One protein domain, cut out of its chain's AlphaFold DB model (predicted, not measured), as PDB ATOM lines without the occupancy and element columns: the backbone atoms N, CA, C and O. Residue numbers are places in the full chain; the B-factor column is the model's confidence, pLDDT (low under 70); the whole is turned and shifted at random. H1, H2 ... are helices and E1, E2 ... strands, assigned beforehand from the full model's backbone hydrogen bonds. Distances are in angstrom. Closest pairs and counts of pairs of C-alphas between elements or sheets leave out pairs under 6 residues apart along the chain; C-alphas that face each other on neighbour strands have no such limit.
ATOM      1  N   VAL A   4     -16.142 -42.413  22.985       95.06
ATOM      2  CA  VAL A   4     -17.507 -42.669  23.453       95.06
ATOM      3  C   VAL A   4     -17.519 -43.623  24.639       95.06
ATOM      4  O   VAL A   4     -16.649 -44.482  24.778       95.06
ATOM      5  N   LEU A   5     -18.542 -43.478  25.470       94.94
ATOM      6  CA  LEU A   5     -18.924 -44.415  26.514       94.94
ATOM      7  C   LEU A   5     -20.122 -45.219  26.019       94.94
ATOM      8  O   LEU A   5     -21.161 -44.650  25.688       94.94
ATOM      9  N   MET A   6     -19.959 -46.536  25.954       95.12
ATOM     10  CA  MET A   6     -20.899 -47.429  25.287       95.12
ATOM     11  C   MET A   6     -21.789 -48.182  26.274       95.12
ATOM     12  O   MET A   6     -21.381 -48.539  27.386       95.12
ATOM     13  N   GLY A   7     -23.010 -48.483  25.830       92.69
ATOM     14  CA  GLY A   7     -23.918 -49.418  26.489       92.69
ATOM     15  C   GLY A   7     -24.330 -49.026  27.903       92.69
ATOM     16  O   GLY A   7     -24.477 -49.909  28.745       92.69
ATOM     17  N   GLY A   8     -24.486 -47.728  28.184       88.62
ATOM     18  CA  GLY A   8     -24.883 -47.246  29.512       88.62
ATOM     19  C   GLY A   8     -23.878 -47.627  30.601       88.62
ATOM     20  O   GLY A   8     -24.269 -48.120  31.652       88.62
ATOM     21  N   TYR A   9     -22.585 -47.453  30.308       93.12
ATOM     22  CA  TYR A   9     -21.406 -47.784  31.133       93.12
ATOM     23  C   TYR A   9     -20.932 -49.234  31.019       93.12
ATOM     24  O   TYR A   9     -19.741 -49.502  31.183       93.12
ATOM     25  N   PHE A  10     -21.829 -50.168  30.700       95.44
ATOM     26  CA  PHE A  10     -21.535 -51.601  30.764       95.44
ATOM     27  C   PHE A  10     -20.597 -52.086  29.663       95.44
ATOM     28  O   PHE A  10     -19.922 -53.096  29.850       95.44
ATOM     29  N   ALA A  11     -20.523 -51.383  28.533       96.50
ATOM     30  CA  ALA A  11     -19.681 -51.776  27.409       96.50
ATOM     31  C   ALA A  11     -18.338 -51.025  27.349       96.50
ATOM     32  O   ALA A  11     -17.591 -51.182  26.382       96.50
ATOM     33  N   GLY A  12     -18.008 -50.257  28.392       96.38
ATOM     34  CA  GLY A  12     -16.734 -49.555  28.497       96.38
ATOM     35  C   GLY A  12     -16.607 -48.378  27.530       96.38
ATOM     36  O   GLY A  12     -17.598 -47.818  27.055       96.38
ATOM     37  N   LEU A  13     -15.365 -47.986  27.271       97.06
ATOM     38  CA  LEU A  13     -15.019 -46.893  26.375       97.06
ATOM     39  C   LEU A  13     -14.594 -47.412  24.997       97.06
ATOM     40  O   LEU A  13     -14.010 -48.485  24.871       97.06
ATOM     41  N   LEU A  14     -14.807 -46.596  23.970       96.75
ATOM     42  CA  LEU A  14     -14.163 -46.740  22.668       96.75
ATOM     43  C   LEU A  14     -13.531 -45.410  22.280       96.75
ATOM     44  O   LEU A  14     -14.105 -44.344  22.514       96.75
ATOM     45  N   ASN A  15     -12.344 -45.462  21.682       96.19
ATOM     46  CA  ASN A  15     -11.729 -44.267  21.117       96.19
ATOM     47  C   ASN A  15     -12.391 -43.900  19.774       96.19
ATOM     48  O   ASN A  15     -13.448 -44.414  19.402       96.19
ATOM     49  N   ARG A  16     -11.769 -42.984  19.029       95.12
ATOM     50  CA  ARG A  16     -12.311 -42.461  17.766       95.12
ATOM     51  C   ARG A  16     -12.525 -43.517  16.671       95.12
ATOM     52  O   ARG A  16     -13.224 -43.199  15.719       95.12
ATOM     53  N   VAL A  17     -12.011 -44.744  16.815       92.75
ATOM     54  CA  VAL A  17     -12.267 -45.862  15.883       92.75
ATOM     55  C   VAL A  17     -13.759 -46.153  15.694       92.75
ATOM     56  O   VAL A  17     -14.174 -46.619  14.639       92.75
ATOM     57  N   VAL A  18     -14.589 -45.837  16.693       93.19
ATOM     58  CA  VAL A  18     -16.044 -46.031  16.617       93.19
ATOM     59  C   VAL A  18     -16.714 -45.165  15.543       93.19
ATOM     60  O   VAL A  18     -17.820 -45.476  15.122       93.19
ATOM     61  N   LEU A  19     -16.077 -44.074  15.100       92.19
ATOM     62  CA  LEU A  19     -16.658 -43.154  14.115       92.19
ATOM     63  C   LEU A  19     -16.786 -43.784  12.725       92.19
ATOM     64  O   LEU A  19     -17.649 -43.373  11.955       92.19
ATOM     65  N   ASP A  20     -15.959 -44.785  12.437       92.81
ATOM     66  CA  ASP A  20     -15.977 -45.534  11.180       92.81
ATOM     67  C   ASP A  20     -16.782 -46.842  11.301       92.81
ATOM     68  O   ASP A  20     -16.848 -47.633  10.361       92.81
ATOM     69  N   ALA A  21     -17.379 -47.099  12.469       92.75
ATOM     70  CA  ALA A  21     -18.081 -48.336  12.766       92.75
ATOM     71  C   ALA A  21     -19.577 -48.236  12.447       92.75
ATOM     72  O   ALA A  21     -20.255 -47.273  12.810       92.75
ATOM     73  N   THR A  22     -20.122 -49.293  11.847       94.50
ATOM     74  CA  THR A  22     -21.572 -49.488  11.781       94.50
ATOM     75  C   THR A  22     -22.124 -49.719  13.186       94.50
ATOM     76  O   THR A  22     -21.574 -50.497  13.972       94.50
ATOM     77  N   LEU A  23     -23.227 -49.043  13.514       92.94
ATOM     78  CA  LEU A  23     -23.889 -49.187  14.807       92.94
ATOM     79  C   LEU A  23     -24.756 -50.455  14.843       92.94
ATOM     80  O   LEU A  23     -25.983 -50.398  14.779       92.94
ATOM     81  N   ASP A  24     -24.104 -51.607  14.952       94.12
ATOM     82  CA  ASP A  24     -24.737 -52.914  15.099       94.12
ATOM     83  C   ASP A  24     -23.993 -53.788  16.126       94.12
ATOM     84  O   ASP A  24     -22.884 -53.478  16.575       94.12
ATOM     85  N   TYR A  25     -24.634 -54.878  16.553       92.56
ATOM     86  CA  TYR A  25     -24.099 -55.747  17.603       92.56
ATOM     87  C   TYR A  25     -22.804 -56.457  17.198       92.56
ATOM     88  O   TYR A  25     -21.935 -56.661  18.047       92.56
ATOM     89  N   GLU A  26     -22.669 -56.862  15.936       94.75
ATOM     90  CA  GLU A  26     -21.525 -57.648  15.476       94.75
ATOM     91  C   GLU A  26     -20.286 -56.770  15.334       94.75
ATOM     92  O   GLU A  26     -19.226 -57.118  15.863       94.75
ATOM     93  N   THR A  27     -20.444 -55.603  14.711       95.12
ATOM     94  CA  THR A  27     -19.380 -54.621  14.512       95.12
ATOM     95  C   THR A  27     -18.819 -54.155  15.854       95.12
ATOM     96  O   THR A  27     -17.609 -54.223  16.079       95.12
ATOM     97  N   LEU A  28     -19.677 -53.762  16.805       95.00
ATOM     98  CA  LEU A  28     -19.211 -53.296  18.116       95.00
ATOM     99  C   LEU A  28     -18.559 -54.399  18.953       95.00
ATOM    100  O   LEU A  28     -17.585 -54.134  19.663       95.00
ATOM    101  N   ARG A  29     -19.049 -55.640  18.847       93.81
ATOM    102  CA  ARG A  29     -18.406 -56.795  19.486       93.81
ATOM    103  C   ARG A  29     -17.010 -57.036  18.916       93.81
ATOM    104  O   ARG A  29     -16.098 -57.354  19.675       93.81
ATOM    105  N   GLY A  30     -16.829 -56.846  17.607       94.12
ATOM    106  CA  GLY A  30     -15.525 -56.901  16.940       94.12
ATOM    107  C   GLY A  30     -14.530 -55.857  17.460       94.12
ATOM    108  O   GLY A  30     -13.334 -56.129  17.514       94.12
ATOM    109  N   LEU A  31     -15.023 -54.707  17.929       94.12
ATOM    110  CA  LEU A  31     -14.220 -53.656  18.569       94.12
ATOM    111  C   LEU A  31     -13.974 -53.892  20.072       94.12
ATOM    112  O   LEU A  31     -13.386 -53.043  20.739       94.12
ATOM    113  N   GLY A  32     -14.422 -55.023  20.627       90.56
ATOM    114  CA  GLY A  32     -14.278 -55.330  22.053       90.56
ATOM    115  C   GLY A  32     -15.243 -54.562  22.965       90.56
ATOM    116  O   GLY A  32     -15.013 -54.498  24.172       90.56
ATOM    117  N   SER A  33     -16.318 -54.001  22.406       94.56
ATOM    118  CA  SER A  33     -17.380 -53.294  23.129       94.56
ATOM    119  C   SER A  33     -18.750 -53.921  22.812       94.56
ATOM    120  O   SER A  33     -18.844 -55.095  22.451       94.56
ATOM    121  N   GLY A  34     -19.837 -53.173  22.982       93.81
ATOM    122  CA  GLY A  34     -21.197 -53.624  22.717       93.81
ATOM    123  C   GLY A  34     -22.219 -52.492  22.794       93.81
ATOM    124  O   GLY A  34     -21.994 -51.473  23.443       93.81
ATOM    125  N   LEU A  35     -23.367 -52.684  22.140       91.88
ATOM    126  CA  LEU A  35     -24.470 -51.714  22.145       91.88
ATOM    127  C   LEU A  35     -25.128 -51.574  23.525       91.88
ATOM    128  O   LEU A  35     -25.583 -50.488  23.878       91.88
ATOM    129  N   GLY A  36     -25.178 -52.658  24.308       88.94
ATOM    130  CA  GLY A  36     -25.848 -52.683  25.611       88.94
ATOM    131  C   GLY A  36     -27.290 -52.177  25.515       88.94
ATOM    132  O   GLY A  36     -28.037 -52.589  24.632       88.94
ATOM    133  N   ALA A  37     -27.663 -51.248  26.394       88.56
ATOM    134  CA  ALA A  37     -28.981 -50.608  26.397       88.56
ATOM    135  C   ALA A  37     -29.199 -49.575  25.263       88.56
ATOM    136  O   ALA A  37     -30.188 -48.852  25.285       88.56
ATOM    137  N   GLY A  38     -28.265 -49.436  24.313       89.06
ATOM    138  CA  GLY A  38     -28.312 -48.399  23.275       89.06
ATOM    139  C   GLY A  38     -27.981 -46.988  23.775       89.06
ATOM    140  O   GLY A  38     -28.038 -46.035  23.004       89.06
ATOM    141  N   ALA A  39     -27.610 -46.842  25.051       91.50
ATOM    142  CA  ALA A  39     -27.174 -45.578  25.632       91.50
ATOM    143  C   ALA A  39     -25.694 -45.322  25.308       91.50
ATOM    144  O   ALA A  39     -24.819 -46.075  25.749       91.50
ATOM    145  N   ILE A  40     -25.432 -44.261  24.542       92.81
ATOM    146  CA  ILE A  40     -24.100 -43.866  24.076       92.81
ATOM    147  C   ILE A  40     -23.846 -42.424  24.511       92.81
ATOM    148  O   ILE A  40     -24.611 -41.530  24.153       92.81
ATOM    149  N   SER A  41     -22.766 -42.191  25.256       92.19
ATOM    150  CA  SER A  41     -22.348 -40.843  25.661       92.19
ATOM    151  C   SER A  41     -21.081 -40.442  24.915       92.19
ATOM    152  O   SER A  41     -20.121 -41.210  24.843       92.19
ATOM    153  N   LEU A  42     -21.073 -39.238  24.345       91.75
ATOM    154  CA  LEU A  42     -19.928 -38.703  23.614       91.75
ATOM    155  C   LEU A  42     -18.941 -38.072  24.600       91.75
ATOM    156  O   LEU A  42     -19.329 -37.203  25.372       91.75
ATOM    157  N   LEU A  43     -17.664 -38.457  24.531       91.06
ATOM    158  CA  LEU A  43     -16.597 -37.767  25.256       91.06
ATOM    159  C   LEU A  43     -16.090 -36.646  24.356       91.06
ATOM    160  O   LEU A  43     -15.401 -36.903  23.357       91.06
ATOM    161  N   THR A  44     -16.466 -35.408  24.665       88.06
ATOM    162  CA  THR A  44     -16.157 -34.252  23.813       88.06
ATOM    163  C   THR A  44     -14.749 -33.748  24.098       88.06
ATOM    164  O   THR A  44     -13.809 -34.190  23.426       88.06
ATOM    165  N   ASP A  45     -14.625 -32.893  25.106       85.69
ATOM    166  CA  ASP A  45     -13.376 -32.366  25.659       85.69
ATOM    167  C   ASP A  45     -13.025 -33.036  27.000       85.69
ATOM    168  O   ASP A  45     -11.993 -32.748  27.612       85.69
ATOM    169  N   ASP A  46     -13.864 -33.982  27.427       88.25
ATOM    170  CA  ASP A  46     -13.724 -34.751  28.656       88.25
ATOM    171  C   ASP A  46     -12.467 -35.623  28.642       88.25
ATOM    172  O   ASP A  46     -12.119 -36.258  27.641       88.25
ATOM    173  N   CYS A  47     -11.798 -35.712  29.793       92.94
ATOM    174  CA  CYS A  47     -10.677 -36.625  29.957       92.94
ATOM    175  C   CYS A  47     -11.186 -38.072  30.133       92.94
ATOM    176  O   CYS A  47     -11.876 -38.345  31.118       92.94
ATOM    177  N   PRO A  48     -10.793 -39.036  29.278       94.75
ATOM    178  CA  PRO A  48     -11.264 -40.421  29.362       94.75
ATOM    179  C   PRO A  48     -10.863 -41.111  30.670       94.75
ATOM    180  O   PRO A  48     -11.622 -41.925  31.185       94.75
ATOM    181  N   VAL A  49      -9.712 -40.749  31.252       96.50
ATOM    182  CA  VAL A  49      -9.276 -41.249  32.568       96.50
ATOM    183  C   VAL A  49     -10.209 -40.751  33.673       96.50
ATOM    184  O   VAL A  49     -10.607 -41.535  34.530       96.50
ATOM    185  N   ALA A  50     -10.603 -39.473  33.641       94.38
ATOM    186  CA  ALA A  50     -11.539 -38.922  34.617       94.38
ATOM    187  C   ALA A  50     -12.930 -39.556  34.489       94.38
ATOM    188  O   ALA A  50     -13.506 -39.960  35.495       94.38
ATOM    189  N   VAL A  51     -13.427 -39.724  33.258       94.44
ATOM    190  CA  VAL A  51     -14.701 -40.412  32.994       94.44
ATOM    191  C   VAL A  51     -14.662 -41.850  33.519       94.44
ATOM    192  O   VAL A  51     -15.567 -42.262  34.241       94.44
ATOM    193  N   ALA A  52     -13.603 -42.606  33.217       96.81
ATOM    194  CA  ALA A  52     -13.454 -43.975  33.702       96.81
ATOM    195  C   ALA A  52     -13.376 -44.050  35.234       96.81
ATOM    196  O   ALA A  52     -13.998 -44.930  35.828       96.81
ATOM    197  N   ALA A  53     -12.667 -43.118  35.882       96.75
ATOM    198  CA  ALA A  53     -12.610 -43.026  37.338       96.75
ATOM    199  C   ALA A  53     -14.000 -42.772  37.945       96.75
ATOM    200  O   ALA A  53     -14.388 -43.472  38.881       96.75
ATOM    201  N   SER A  54     -14.786 -41.850  37.380       95.12
ATOM    202  CA  SER A  54     -16.163 -41.590  37.829       95.12
ATOM    203  C   SER A  54     -17.082 -42.800  37.634       95.12
ATOM    204  O   SER A  54     -17.869 -43.124  38.523       95.12
ATOM    205  N   VAL A  55     -16.969 -43.515  36.510       96.38
ATOM    206  CA  VAL A  55     -17.767 -44.727  36.254       96.38
ATOM    207  C   VAL A  55     -17.370 -45.877  37.186       96.38
ATOM    208  O   VAL A  55     -18.237 -46.575  37.708       96.38
ATOM    209  N   LEU A  56     -16.078 -46.082  37.444       97.94
ATOM    210  CA  LEU A  56     -15.631 -47.114  38.384       97.94
ATOM    211  C   LEU A  56     -16.062 -46.794  39.818       97.94
ATOM    212  O   LEU A  56     -16.525 -47.693  40.517       97.94
ATOM    213  N   ALA A  57     -16.008 -45.525  40.228       96.94
ATOM    214  CA  ALA A  57     -16.547 -45.083  41.512       96.94
ATOM    215  C   ALA A  57     -18.076 -45.255  41.602       96.94
ATOM    216  O   ALA A  57     -18.602 -45.572  42.668       96.94
ATOM    217  N   TYR A  58     -18.804 -45.098  40.490       96.06
ATOM    218  CA  TYR A  58     -20.221 -45.459  40.422       96.06
ATOM    219  C   TYR A  58     -20.424 -46.956  40.681       96.06
ATOM    220  O   TYR A  58     -21.268 -47.311  41.497       96.06
ATOM    221  N   PHE A  59     -19.650 -47.841  40.046       97.00
ATOM    222  CA  PHE A  59     -19.795 -49.282  40.276       97.00
ATOM    223  C   PHE A  59     -19.408 -49.709  41.690       97.00
ATOM    224  O   PHE A  59     -20.039 -50.617  42.221       97.00
ATOM    225  N   ASP A  60     -18.424 -49.058  42.304       97.31
ATOM    226  CA  ASP A  60     -18.110 -49.253  43.719       97.31
ATOM    227  C   ASP A  60     -19.290 -48.845  44.613       97.31
ATOM    228  O   ASP A  60     -19.750 -49.630  45.435       97.31
ATOM    229  N   ARG A  61     -19.878 -47.665  44.395       96.12
ATOM    230  CA  ARG A  61     -20.994 -47.175  45.218       96.12
ATOM    231  C   ARG A  61     -22.301 -47.948  45.019       96.12
ATOM    232  O   ARG A  61     -23.033 -48.158  45.979       96.12
ATOM    233  N   GLU A  62     -22.618 -48.332  43.785       95.56
ATOM    234  CA  GLU A  62     -23.920 -48.909  43.409       95.56
ATOM    235  C   GLU A  62     -23.898 -50.445  43.320       95.56
ATOM    236  O   GLU A  62     -24.853 -51.063  42.837       95.56
ATOM    237  N   ASN A  63     -22.813 -51.102  43.747       95.19
ATOM    238  CA  ASN A  63     -22.820 -52.558  43.829       95.19
ATOM    239  C   ASN A  63     -23.805 -53.043  44.913       95.19
ATOM    240  O   ASN A  63     -23.985 -52.419  45.952       95.19
ATOM    241  N   ALA A  64     -24.427 -54.204  44.692       96.31
ATOM    242  CA  ALA A  64     -25.442 -54.748  45.600       96.31
ATOM    243  C   ALA A  64     -24.881 -55.381  46.894       96.31
ATOM    244  O   ALA A  64     -25.650 -55.934  47.678       96.31
ATOM    245  N   GLY A  65     -23.557 -55.423  47.083       94.12
ATOM    246  CA  GLY A  65     -22.902 -56.029  48.251       94.12
ATOM    247  C   GLY A  65     -23.007 -57.558  48.371       94.12
ATOM    248  O   GLY A  65     -22.534 -58.124  49.349       94.12
ATOM    249  N   GLN A  66     -23.610 -58.254  47.400       94.94
ATOM    250  CA  GLN A  66     -23.920 -59.689  47.523       94.94
ATOM    251  C   GLN A  66     -22.719 -60.617  47.310       94.94
ATOM    252  O   GLN A  66     -22.603 -61.650  47.963       94.94
ATOM    253  N   CYS A  67     -21.838 -60.290  46.362       96.56
ATOM    254  CA  CYS A  67     -20.685 -61.123  46.025       96.56
ATOM    255  C   CYS A  67     -19.392 -60.438  46.467       96.56
ATOM    256  O   CYS A  67     -19.102 -59.315  46.057       96.56
ATOM    257  N   GLY A  68     -18.589 -61.140  47.274       96.56
ATOM    258  CA  GLY A  68     -17.329 -60.605  47.801       96.56
ATOM    259  C   GLY A  68     -16.322 -60.232  46.709       96.56
ATOM    260  O   GLY A  68     -15.551 -59.293  46.880       96.56
ATOM    261  N   SER A  69     -16.356 -60.914  45.561       97.25
ATOM    262  CA  SER A  69     -15.570 -60.564  44.370       97.25
ATOM    263  C   SER A  69     -15.944 -59.193  43.804       97.25
ATOM    264  O   SER A  69     -15.056 -58.426  43.449       97.25
ATOM    265  N   CYS A  70     -17.238 -58.868  43.739       97.62
ATOM    266  CA  CYS A  70     -17.713 -57.580  43.240       97.62
ATOM    267  C   CYS A  70     -17.443 -56.466  44.247       97.62
ATOM    268  O   CYS A  70     -16.850 -55.460  43.872       97.62
ATOM    269  N   PHE A  71     -17.794 -56.684  45.519       97.50
ATOM    270  CA  PHE A  71     -17.595 -55.701  46.586       97.50
ATOM    271  C   PHE A  71     -16.127 -55.265  46.682       97.50
ATOM    272  O   PHE A  71     -15.816 -54.087  46.571       97.50
ATOM    273  N   ASN A  72     -15.198 -56.220  46.785       98.06
ATOM    274  CA  ASN A  72     -13.773 -55.890  46.873       98.06
ATOM    275  C   ASN A  72     -13.185 -55.453  45.522       98.06
ATOM    276  O   ASN A  72     -12.301 -54.601  45.470       98.06
ATOM    277  N   GLY A  73     -13.641 -56.058  44.423       98.12
ATOM    278  CA  GLY A  73     -13.096 -55.815  43.089       98.12
ATOM    279  C   GLY A  73     -13.411 -54.423  42.554       98.12
ATOM    280  O   GLY A  73     -12.524 -53.758  42.025       98.12
ATOM    281  N   THR A  74     -14.658 -53.972  42.700       98.31
ATOM    282  CA  THR A  74     -15.081 -52.633  42.259       98.31
ATOM    283  C   THR A  74     -14.403 -51.539  43.081       98.31
ATOM    284  O   THR A  74     -13.811 -50.646  42.479       98.31
ATOM    285  N   ALA A  75     -14.342 -51.685  44.409       98.31
ATOM    286  CA  ALA A  75     -13.595 -50.791  45.296       98.31
ATOM    287  C   ALA A  75     -12.112 -50.669  44.902       98.31
ATOM    288  O   ALA A  75     -11.579 -49.567  44.761       98.31
ATOM    289  N   ALA A  76     -11.437 -51.799  44.662       98.44
ATOM    290  CA  ALA A  76     -10.025 -51.807  44.283       98.44
ATOM    291  C   ALA A  76      -9.775 -51.135  42.920       98.44
ATOM    292  O   ALA A  76      -8.831 -50.355  42.775       98.44
ATOM    293  N   MET A  77     -10.623 -51.405  41.921       98.69
ATOM    294  CA  MET A  77     -10.507 -50.775  40.602       98.69
ATOM    295  C   MET A  77     -10.818 -49.273  40.651       98.69
ATOM    296  O   MET A  77     -10.108 -48.491  40.017       98.69
ATOM    297  N   ALA A  78     -11.826 -48.859  41.426       98.44
ATOM    298  CA  ALA A  78     -12.168 -47.453  41.627       98.44
ATOM    299  C   ALA A  78     -11.029 -46.679  42.303       98.44
ATOM    300  O   ALA A  78     -10.670 -45.598  41.837       98.44
ATOM    301  N   ALA A  79     -10.403 -47.256  43.333       98.06
ATOM    302  CA  ALA A  79      -9.267 -46.645  44.017       98.06
ATOM    303  C   ALA A  79      -8.081 -46.404  43.067       98.06
ATOM    304  O   ALA A  79      -7.531 -45.303  43.035       98.06
ATOM    305  N   VAL A  80      -7.717 -47.398  42.246       98.50
ATOM    306  CA  VAL A  80      -6.625 -47.236  41.270       98.50
ATOM    307  C   VAL A  80      -6.977 -46.208  40.197       98.50
ATOM    308  O   VAL A  80      -6.136 -45.381  39.854       98.50
ATOM    309  N   ALA A  81      -8.200 -46.225  39.665       97.94
ATOM    310  CA  ALA A  81      -8.605 -45.263  38.642       97.94
ATOM    311  C   ALA A  81      -8.653 -43.823  39.180       97.94
ATOM    312  O   ALA A  81      -8.221 -42.903  38.488       97.94
ATOM    313  N   GLY A  82      -9.106 -43.634  40.424       96.44
ATOM    314  CA  GLY A  82      -9.036 -42.351  41.124       96.44
ATOM    315  C   GLY A  82      -7.594 -41.879  41.310       96.44
ATOM    316  O   GLY A  82      -7.253 -40.772  40.898       96.44
ATOM    317  N   ALA A  83      -6.713 -42.751  41.812       96.38
ATOM    318  CA  ALA A  83      -5.290 -42.442  41.947       96.38
ATOM    319  C   ALA A  83      -4.635 -42.110  40.595       96.38
ATOM    320  O   ALA A  83      -3.822 -41.192  40.512       96.38
ATOM    321  N   LEU A  84      -5.001 -42.811  39.517       97.06
ATOM    322  CA  LEU A  84      -4.510 -42.520  38.171       97.06
ATOM    323  C   LEU A  84      -4.983 -41.145  37.707       97.06
ATOM    324  O   LEU A  84      -4.184 -40.349  37.214       97.06
ATOM    325  N   ARG A  85      -6.269 -40.837  37.900       95.19
ATOM    326  CA  ARG A  85      -6.827 -39.522  37.587       95.19
ATOM    327  C   ARG A  85      -6.068 -38.416  38.323       95.19
ATOM    328  O   ARG A  85      -5.780 -37.390  37.711       95.19
ATOM    329  N   ASP A  86      -5.733 -38.633  39.589       93.56
ATOM    330  CA  ASP A  86      -5.041 -37.662  40.441       93.56
ATOM    331  C   ASP A  86      -3.514 -37.640  40.250       93.56
ATOM    332  O   ASP A  86      -2.830 -36.848  40.895       93.56
ATOM    333  N   GLY A  87      -2.966 -38.471  39.354       94.81
ATOM    334  CA  GLY A  87      -1.524 -38.527  39.082       94.81
ATOM    335  C   GLY A  87      -0.698 -39.200  40.188       94.81
ATOM    336  O   GLY A  87       0.520 -39.038  40.244       94.81
ATOM    337  N   ALA A  88      -1.362 -39.957  41.066       95.31
ATOM    338  CA  ALA A  88      -0.780 -40.670  42.201       95.31
ATOM    339  C   ALA A  88      -0.614 -42.186  41.965       95.31
ATOM    340  O   ALA A  88       0.011 -42.861  42.781       95.31
ATOM    341  N   ALA A  89      -1.177 -42.740  40.884       97.19
ATOM    342  CA  ALA A  89      -1.026 -44.160  40.562       97.19
ATOM    343  C   ALA A  89       0.381 -44.494  40.056       97.19
ATOM    344  O   ALA A  89       1.004 -43.734  39.315       97.19
ATOM    345  N   THR A  90       0.842 -45.690  40.401       97.25
ATOM    346  CA  THR A  90       2.109 -46.249  39.931       97.25
ATOM    347  C   THR A  90       1.908 -47.213  38.757       97.25
ATOM    348  O   THR A  90       0.803 -47.681  38.473       97.25
ATOM    349  N   ALA A  91       3.006 -47.596  38.097       96.44
ATOM    350  CA  ALA A  91       2.982 -48.662  37.093       96.44
ATOM    351  C   ALA A  91       2.505 -50.010  37.675       96.44
ATOM    352  O   ALA A  91       1.860 -50.797  36.978       96.44
ATOM    353  N   GLU A  92       2.776 -50.276  38.958       98.19
ATOM    354  CA  GLU A  92       2.285 -51.482  39.627       98.19
ATOM    355  C   GLU A  92       0.760 -51.449  39.792       98.19
ATOM    356  O   GLU A  92       0.097 -52.468  39.575       98.19
ATOM    357  N   ASP A  93       0.191 -50.284  40.107       98.38
ATOM    358  CA  ASP A  93      -1.257 -50.104  40.212       98.38
ATOM    359  C   ASP A  93      -1.948 -50.355  38.870       98.38
ATOM    360  O   ASP A  93      -2.945 -51.075  38.815       98.38
ATOM    361  N   LEU A  94      -1.377 -49.872  37.762       98.31
ATOM    362  CA  LEU A  94      -1.893 -50.178  36.424       98.31
ATOM    363  C   LEU A  94      -1.792 -51.664  36.080       98.31
ATOM    364  O   LEU A  94      -2.725 -52.237  35.513       98.31
ATOM    365  N   ALA A  95      -0.693 -52.318  36.460       98.44
ATOM    366  CA  ALA A  95      -0.559 -53.757  36.284       98.44
ATOM    367  C   ALA A  95      -1.614 -54.522  37.103       98.44
ATOM    368  O   ALA A  95      -2.161 -55.518  36.624       98.44
ATOM    369  N   ARG A  96      -1.935 -54.067  38.322       98.50
ATOM    370  CA  ARG A  96      -3.032 -54.614  39.141       98.50
ATOM    371  C   ARG A  96      -4.384 -54.397  38.465       98.50
ATOM    372  O   ARG A  96      -5.115 -55.371  38.291       98.50
ATOM    373  N   LEU A  97      -4.667 -53.179  37.998       98.69
ATOM    374  CA  LEU A  97      -5.901 -52.837  37.287       98.69
ATOM    375  C   LEU A  97      -6.104 -53.715  36.044       98.69
ATOM    376  O   LEU A  97      -7.179 -54.290  35.871       98.69
ATOM    377  N   ARG A  98      -5.054 -53.911  35.233       98.69
ATOM    378  CA  ARG A  98      -5.080 -54.812  34.068       98.69
ATOM    379  C   ARG A  98      -5.325 -56.267  34.457       98.69
ATOM    380  O   ARG A  98      -6.052 -56.975  33.769       98.69
ATOM    381  N   ARG A  99      -4.716 -56.747  35.544       98.62
ATOM    382  CA  ARG A  99      -4.957 -58.119  36.018       98.62
ATOM    383  C   ARG A  99      -6.401 -58.300  36.474       98.62
ATOM    384  O   ARG A  99      -7.018 -59.306  36.130       98.62
ATOM    385  N   TRP A 100      -6.947 -57.347  37.225       98.56
ATOM    386  CA  TRP A 100      -8.325 -57.404  37.712       98.56
ATOM    387  C   TRP A 100      -9.350 -57.325  36.584       98.56
ATOM    388  O   TRP A 100     -10.311 -58.092  36.614       98.56
ATOM    389  N   SER A 101      -9.110 -56.505  35.556       98.06
ATOM    390  CA  SER A 101     -10.012 -56.392  34.403       98.06
ATOM    391  C   SER A 101     -10.183 -57.701  33.620       98.06
ATOM    392  O   SER A 101     -11.190 -57.897  32.947       98.06
ATOM    393  N   VAL A 102      -9.231 -58.630  33.735       97.69
ATOM    394  CA  VAL A 102      -9.321 -59.965  33.130       97.69
ATOM    395  C   VAL A 102      -9.809 -61.001  34.140       97.69
ATOM    396  O   VAL A 102     -10.718 -61.774  33.855       97.69
ATOM    397  N   MET A 103      -9.209 -61.032  35.331       98.12
ATOM    398  CA  MET A 103      -9.417 -62.109  36.302       98.12
ATOM    399  C   MET A 103     -10.799 -62.076  36.962       98.12
ATOM    400  O   MET A 103     -11.322 -63.137  37.309       98.12
ATOM    401  N   LEU A 104     -11.375 -60.885  37.151       98.12
ATOM    402  CA  LEU A 104     -12.655 -60.711  37.841       98.12
ATOM    403  C   LEU A 104     -13.871 -60.869  36.924       98.12
ATOM    404  O   LEU A 104     -14.979 -61.059  37.430       98.12
ATOM    405  N   ARG A 105     -13.682 -60.829  35.602       96.69
ATOM    406  CA  ARG A 105     -14.777 -61.009  34.646       96.69
ATOM    407  C   ARG A 105     -15.414 -62.394  34.830       96.69
ATOM    408  O   ARG A 105     -14.719 -63.397  34.984       96.69
ATOM    409  N   GLY A 106     -16.742 -62.444  34.857       97.31
ATOM    410  CA  GLY A 106     -17.557 -63.635  35.091       97.31
ATOM    411  C   GLY A 106     -17.587 -64.117  36.544       97.31
ATOM    412  O   GLY A 106     -18.143 -65.177  36.815       97.31
ATOM    413  N   ARG A 107     -16.990 -63.382  37.496       97.44
ATOM    414  CA  ARG A 107     -16.959 -63.772  38.923       97.44
ATOM    415  C   ARG A 107     -18.015 -63.082  39.783       97.44
ATOM    416  O   ARG A 107     -17.989 -63.235  41.006       97.44
ATOM    417  N   GLY A 108     -18.896 -62.289  39.181       95.94
ATOM    418  CA  GLY A 108     -20.023 -61.649  39.855       95.94
ATOM    419  C   GLY A 108     -21.281 -62.512  39.792       95.94
ATOM    420  O   GLY A 108     -21.445 -63.317  38.883       95.94
ATOM    421  N   ALA A 109     -22.202 -62.310  40.737       96.69
ATOM    422  CA  ALA A 109     -23.546 -62.896  40.656       96.69
ATOM    423  C   ALA A 109     -24.422 -62.222  39.575       96.69
ATOM    424  O   ALA A 109     -25.420 -62.783  39.137       96.69
ATOM    425  N   CYS A 110     -24.049 -61.011  39.154       96.94
ATOM    426  CA  CYS A 110     -24.662 -60.258  38.065       96.94
ATOM    427  C   CYS A 110     -23.577 -59.563  37.222       96.94
ATOM    428  O   CYS A 110     -22.391 -59.612  37.555       96.94
ATOM    429  N   ALA A 111     -23.995 -58.864  36.163       96.44
ATOM    430  CA  ALA A 111     -23.100 -58.229  35.196       96.44
ATOM    431  C   ALA A 111     -22.420 -56.929  35.680       96.44
ATOM    432  O   ALA A 111     -21.623 -56.359  34.943       96.44
ATOM    433  N   THR A 112     -22.688 -56.438  36.899       97.38
ATOM    434  CA  THR A 112     -22.067 -55.198  37.412       97.38
ATOM    435  C   THR A 112     -20.546 -55.308  37.522       97.38
ATOM    436  O   THR A 112     -19.829 -54.378  37.157       97.38
ATOM    437  N   LEU A 113     -20.029 -56.454  37.982       98.31
ATOM    438  CA  LEU A 113     -18.580 -56.667  38.029       98.31
ATOM    439  C   LEU A 113     -17.991 -56.706  36.616       98.31
ATOM    440  O   LEU A 113     -16.949 -56.104  36.370       98.31
ATOM    441  N   ASP A 114     -18.692 -57.340  35.677       98.00
ATOM    442  CA  ASP A 114     -18.278 -57.380  34.276       98.00
ATOM    443  C   ASP A 114     -18.225 -55.970  33.688       98.00
ATOM    444  O   ASP A 114     -17.220 -55.605  33.087       98.00
ATOM    445  N   ALA A 115     -19.223 -55.130  33.958       97.88
ATOM    446  CA  ALA A 115     -19.237 -53.726  33.557       97.88
ATOM    447  C   ALA A 115     -18.020 -52.942  34.083       97.88
ATOM    448  O   ALA A 115     -17.350 -52.244  33.318       97.88
ATOM    449  N   ALA A 116     -17.676 -53.109  35.363       98.38
ATOM    450  CA  ALA A 116     -16.496 -52.474  35.946       98.38
ATOM    451  C   ALA A 116     -15.193 -52.981  35.299       98.38
ATOM    452  O   ALA A 116     -14.319 -52.189  34.948       98.38
ATOM    453  N   THR A 117     -15.078 -54.291  35.058       98.56
ATOM    454  CA  THR A 117     -13.911 -54.850  34.356       98.56
ATOM    455  C   THR A 117     -13.809 -54.376  32.905       98.56
ATOM    456  O   THR A 117     -12.707 -54.085  32.443       98.56
ATOM    457  N   ASN A 118     -14.937 -54.220  32.203       98.25
ATOM    458  CA  ASN A 118     -14.992 -53.669  30.848       98.25
ATOM    459  C   ASN A 118     -14.483 -52.229  30.833       98.25
ATOM    460  O   ASN A 118     -13.680 -51.877  29.971       98.25
ATOM    461  N   MET A 119     -14.897 -51.415  31.807       98.31
ATOM    462  CA  MET A 119     -14.421 -50.040  31.957       98.31
ATOM    463  C   MET A 119     -12.903 -49.987  32.170       98.31
ATOM    464  O   MET A 119     -12.200 -49.284  31.448       98.31
ATOM    465  N   ALA A 120     -12.379 -50.792  33.098       98.56
ATOM    466  CA  ALA A 120     -10.945 -50.860  33.365       98.56
ATOM    467  C   ALA A 120     -10.136 -51.343  32.146       98.56
ATOM    468  O   ALA A 120      -9.122 -50.740  31.803       98.56
ATOM    469  N   ALA A 121     -10.578 -52.411  31.473       98.44
ATOM    470  CA  ALA A 121      -9.898 -52.935  30.287       98.44
ATOM    471  C   ALA A 121      -9.903 -51.920  29.138       98.44
ATOM    472  O   ALA A 121      -8.849 -51.585  28.604       98.44
ATOM    473  N   SER A 122     -11.079 -51.385  28.807       98.25
ATOM    474  CA  SER A 122     -11.232 -50.444  27.695       98.25
ATOM    475  C   SER A 122     -10.481 -49.134  27.914       98.25
ATOM    476  O   SER A 122      -9.896 -48.632  26.962       98.25
ATOM    477  N   LEU A 123     -10.406 -48.605  29.142       98.38
ATOM    478  CA  LEU A 123      -9.554 -47.448  29.437       98.38
ATOM    479  C   LEU A 123      -8.095 -47.716  29.038       98.38
ATOM    480  O   LEU A 123      -7.486 -46.904  28.342       98.38
ATOM    481  N   LEU A 124      -7.549 -48.851  29.479       98.31
ATOM    482  CA  LEU A 124      -6.150 -49.212  29.251       98.31
ATOM    483  C   LEU A 124      -5.863 -49.519  27.777       98.31
ATOM    484  O   LEU A 124      -4.812 -49.135  27.273       98.31
ATOM    485  N   ASP A 125      -6.787 -50.197  27.092       97.69
ATOM    486  CA  ASP A 125      -6.610 -50.617  25.699       97.69
ATOM    487  C   ASP A 125      -6.877 -49.476  24.701       97.69
ATOM    488  O   ASP A 125      -6.154 -49.325  23.718       97.69
ATOM    489  N   GLN A 126      -7.909 -48.660  24.935       97.44
ATOM    490  CA  GLN A 126      -8.375 -47.658  23.968       97.44
ATOM    491  C   GLN A 126      -7.710 -46.291  24.153       97.44
ATOM    492  O   GLN A 126      -7.648 -45.514  23.195       97.44
ATOM    493  N   PHE A 127      -7.206 -45.990  25.356       97.62
ATOM    494  CA  PHE A 127      -6.615 -44.692  25.699       97.62
ATOM    495  C   PHE A 127      -5.227 -44.790  26.367       97.62
ATOM    496  O   PHE A 127      -4.980 -44.065  27.339       97.62
ATOM    497  N   PRO A 128      -4.278 -45.594  25.847       97.50
ATOM    498  CA  PRO A 128      -2.959 -45.769  26.468       97.50
ATOM    499  C   PRO A 128      -2.214 -44.437  26.647       97.50
ATOM    500  O   PRO A 128      -1.712 -44.151  27.727       97.50
ATOM    501  N   HIS A 129      -2.266 -43.543  25.656       96.88
ATOM    502  CA  HIS A 129      -1.633 -42.222  25.746       96.88
ATOM    503  C   HIS A 129      -2.251 -41.299  26.802       96.88
ATOM    504  O   HIS A 129      -1.585 -40.404  27.322       96.88
ATOM    505  N   ALA A 130      -3.543 -41.459  27.112       96.62
ATOM    506  CA  ALA A 130      -4.154 -40.701  28.199       96.62
ATOM    507  C   ALA A 130      -3.680 -41.224  29.558       96.62
ATOM    508  O   ALA A 130      -3.416 -40.423  30.451       96.62
ATOM    509  N   VAL A 131      -3.533 -42.544  29.684       97.94
ATOM    510  CA  VAL A 131      -2.990 -43.205  30.875       97.94
ATOM    511  C   VAL A 131      -1.532 -42.790  31.104       97.94
ATOM    512  O   VAL A 131      -1.211 -42.321  32.191       97.94
ATOM    513  N   GLU A 132      -0.681 -42.859  30.077       97.31
ATOM    514  CA  GLU A 132       0.723 -42.410  30.126       97.31
ATOM    515  C   GLU A 132       0.832 -40.947  30.570       97.31
ATOM    516  O   GLU A 132       1.515 -40.629  31.538       97.31
ATOM    517  N   ARG A 133       0.052 -40.055  29.947       96.38
ATOM    518  CA  ARG A 133       0.023 -38.630  30.312       96.38
ATOM    519  C   ARG A 133      -0.364 -38.389  31.777       96.38
ATOM    520  O   ARG A 133       0.047 -37.386  32.360       96.38
ATOM    521  N   HIS A 134      -1.190 -39.256  32.358       96.31
ATOM    522  CA  HIS A 134      -1.556 -39.188  33.771       96.31
ATOM    523  C   HIS A 134      -0.427 -39.671  34.690       96.31
ATOM    524  O   HIS A 134      -0.178 -39.015  35.700       96.31
ATOM    525  N   LEU A 135       0.296 -40.735  34.322       95.81
ATOM    526  CA  LEU A 135       1.497 -41.177  35.050       95.81
ATOM    527  C   LEU A 135       2.579 -40.088  35.073       95.81
ATOM    528  O   LEU A 135       3.197 -39.841  36.107       95.81
ATOM    529  N   ASP A 136       2.741 -39.377  33.958       95.19
ATOM    530  CA  ASP A 136       3.699 -38.276  33.827       95.19
ATOM    531  C   ASP A 136       3.212 -36.962  34.461       95.19
ATOM    532  O   ASP A 136       3.871 -35.926  34.349       95.19
ATOM    533  N   ASN A 137       2.044 -36.958  35.118       92.25
ATOM    534  CA  ASN A 137       1.451 -35.763  35.727       92.25
ATOM    535  C   ASN A 137       1.263 -34.583  34.740       92.25
ATOM    536  O   ASN A 137       1.296 -33.400  35.108       92.25
ATOM    537  N   ALA A 138       1.024 -34.903  33.466       93.50
ATOM    538  CA  ALA A 138       0.941 -33.949  32.362       93.50
ATOM    539  C   ALA A 138      -0.505 -33.648  31.907       93.50
ATOM    540  O   ALA A 138      -0.722 -32.882  30.966       93.50
ATOM    541  N   CYS A 139      -1.524 -34.218  32.558       91.00
ATOM    542  CA  CYS A 139      -2.924 -33.966  32.210       91.00
ATOM    543  C   CYS A 139      -3.442 -32.650  32.820       91.00
ATOM    544  O   CYS A 139      -3.883 -32.619  33.966       91.00
ATOM    545  N   GLN A 140      -3.421 -31.565  32.042       86.44
ATOM    546  CA  GLN A 140      -3.847 -30.231  32.499       86.44
ATOM    547  C   GLN A 140      -5.294 -30.185  33.038       86.44
ATOM    548  O   GLN A 140      -5.468 -29.696  34.152       86.44
ATOM    549  N   PRO A 141      -6.326 -30.732  32.353       83.44
ATOM    550  CA  PRO A 141      -7.709 -30.636  32.839       83.44
ATOM    551  C   PRO A 141      -7.914 -31.267  34.221       83.44
ATOM    552  O   PRO A 141      -8.565 -30.689  35.086       83.44
ATOM    553  N   CYS A 142      -7.303 -32.428  34.464       86.44
ATOM    554  CA  CYS A 142      -7.427 -33.137  35.737       86.44
ATOM    555  C   CYS A 142      -6.619 -32.480  36.867       86.44
ATOM    556  O   CYS A 142      -6.952 -32.657  38.034       86.44
ATOM    557  N   ARG A 143      -5.598 -31.678  36.545       82.12
ATOM    558  CA  ARG A 143      -4.810 -30.942  37.547       82.12
ATOM    559  C   ARG A 143      -5.507 -29.697  38.088       82.12
ATOM    560  O   ARG A 143      -5.148 -29.236  39.166       82.12
ATOM    561  N   LEU A 144      -6.477 -29.147  37.358       74.31
ATOM    562  CA  LEU A 144      -7.140 -27.889  37.714       74.31
ATOM    563  C   LEU A 144      -8.260 -28.043  38.760       74.31
ATOM    564  O   LEU A 144      -8.785 -27.038  39.231       74.31
ATOM    565  N   GLY A 145      -8.616 -29.266  39.166       65.62
ATOM    566  CA  GLY A 145      -9.638 -29.505  40.189       65.62
ATOM    567  C   GLY A 145      -9.474 -30.847  40.894       65.62
ATOM    568  O   GLY A 145      -8.897 -31.778  40.333       65.62
TER     569      GLY A 145
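This is residues 4 to 145 of the 158 residues of the protein "NADH-ubiquinone oxidoreductase-F iron-sulfur binding region family protein" of Mycobacterium xenopi 3993 (UniProt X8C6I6). Three helices, H3, H4 and H6, make a bundle, with a fourth, H5, packed on H4 and H6 and the short H7 across the end where H3 begins and H4 ends. Along one side of this core lies a looser first stretch, residues 4 to 43, in which E1 packs on H6 while H1 and H2 touch no helix. The printed part has 142 residues with eight named helices and two named strands, in the order E1 H1 H2 E2 H3 H4 H5 H6 H7 H8; it is mostly helix. It is compact, with a radius of gyration of the C-alphas of 14.4 A, and rounded, with spans of 38 by 37 by 23 A.

Start at E1, residues 13 to 15, and E2, residues 41 to 43; they are near each other, and each pairs with no named strand. Between them come H1, residues 16 to 20, and H2, residues 25 to 30, which are apart, but only just, at 8.1 A. Next find H3, residues 48 to 61, and H4, residues 68 to 85, a helical hairpin: they touch at C-alphas 56 and 78, 4.8 A apart, at a shallow tilt of 30 degrees, opposite ways. H4 is the hub, touching four helices. H5, residues 91 to 103, forms a hairpin with H4, closest at C-alphas 77 and 97, 6.0 A; their shallow tilt of 34.7 degrees is only just short of steep. H6, residues 112 to 126, touches H3 at a shallow tilt of 13 degrees, opposite ways, closest at C-alphas 56 and 116, 6.0 A. H6 touches H5 at a steep tilt of 50 degrees, closest at C-alphas 101 and 117, 4.2 A. C-alphas 13 of E1 and 122 of H6 are 5.4 A apart. H7, residues 128 to 135, is about perpendicular to H4, at 75 degrees, and touches residues 84 to 85 alone, closest at C-alphas 84 and 134, 6.3 A. H8, residues 140 to 143, touches no helix. Every O i to N i+4 pair is within hydrogen-bond range in H2, H3, H6 and H7; H4 has 13 of 14, H5 8 of 9, H1 0 of 1 but 2 of 2 O i to N i+3 pairs, and H8 is too short for an O i to N i+4 pair.

Find C-alpha 13, where E1 begins, at (-15.019, -46.893, 26.375). H3 measures 19.8 A, H5 18.3 A and H6 20.6 A. H4, 25.7 A, begins at C-alpha 68, (-17.329, -60.605, 47.801). H8 ends at C-alpha 143, (-4.810, -30.942, 37.547).

The C-alphas farthest apart, of Glu 26 and Leu 144, are 39.8 A apart. The printed part has no cut and no long link. Its mean pLDDT is 95.0; residue 145 alone is under 70.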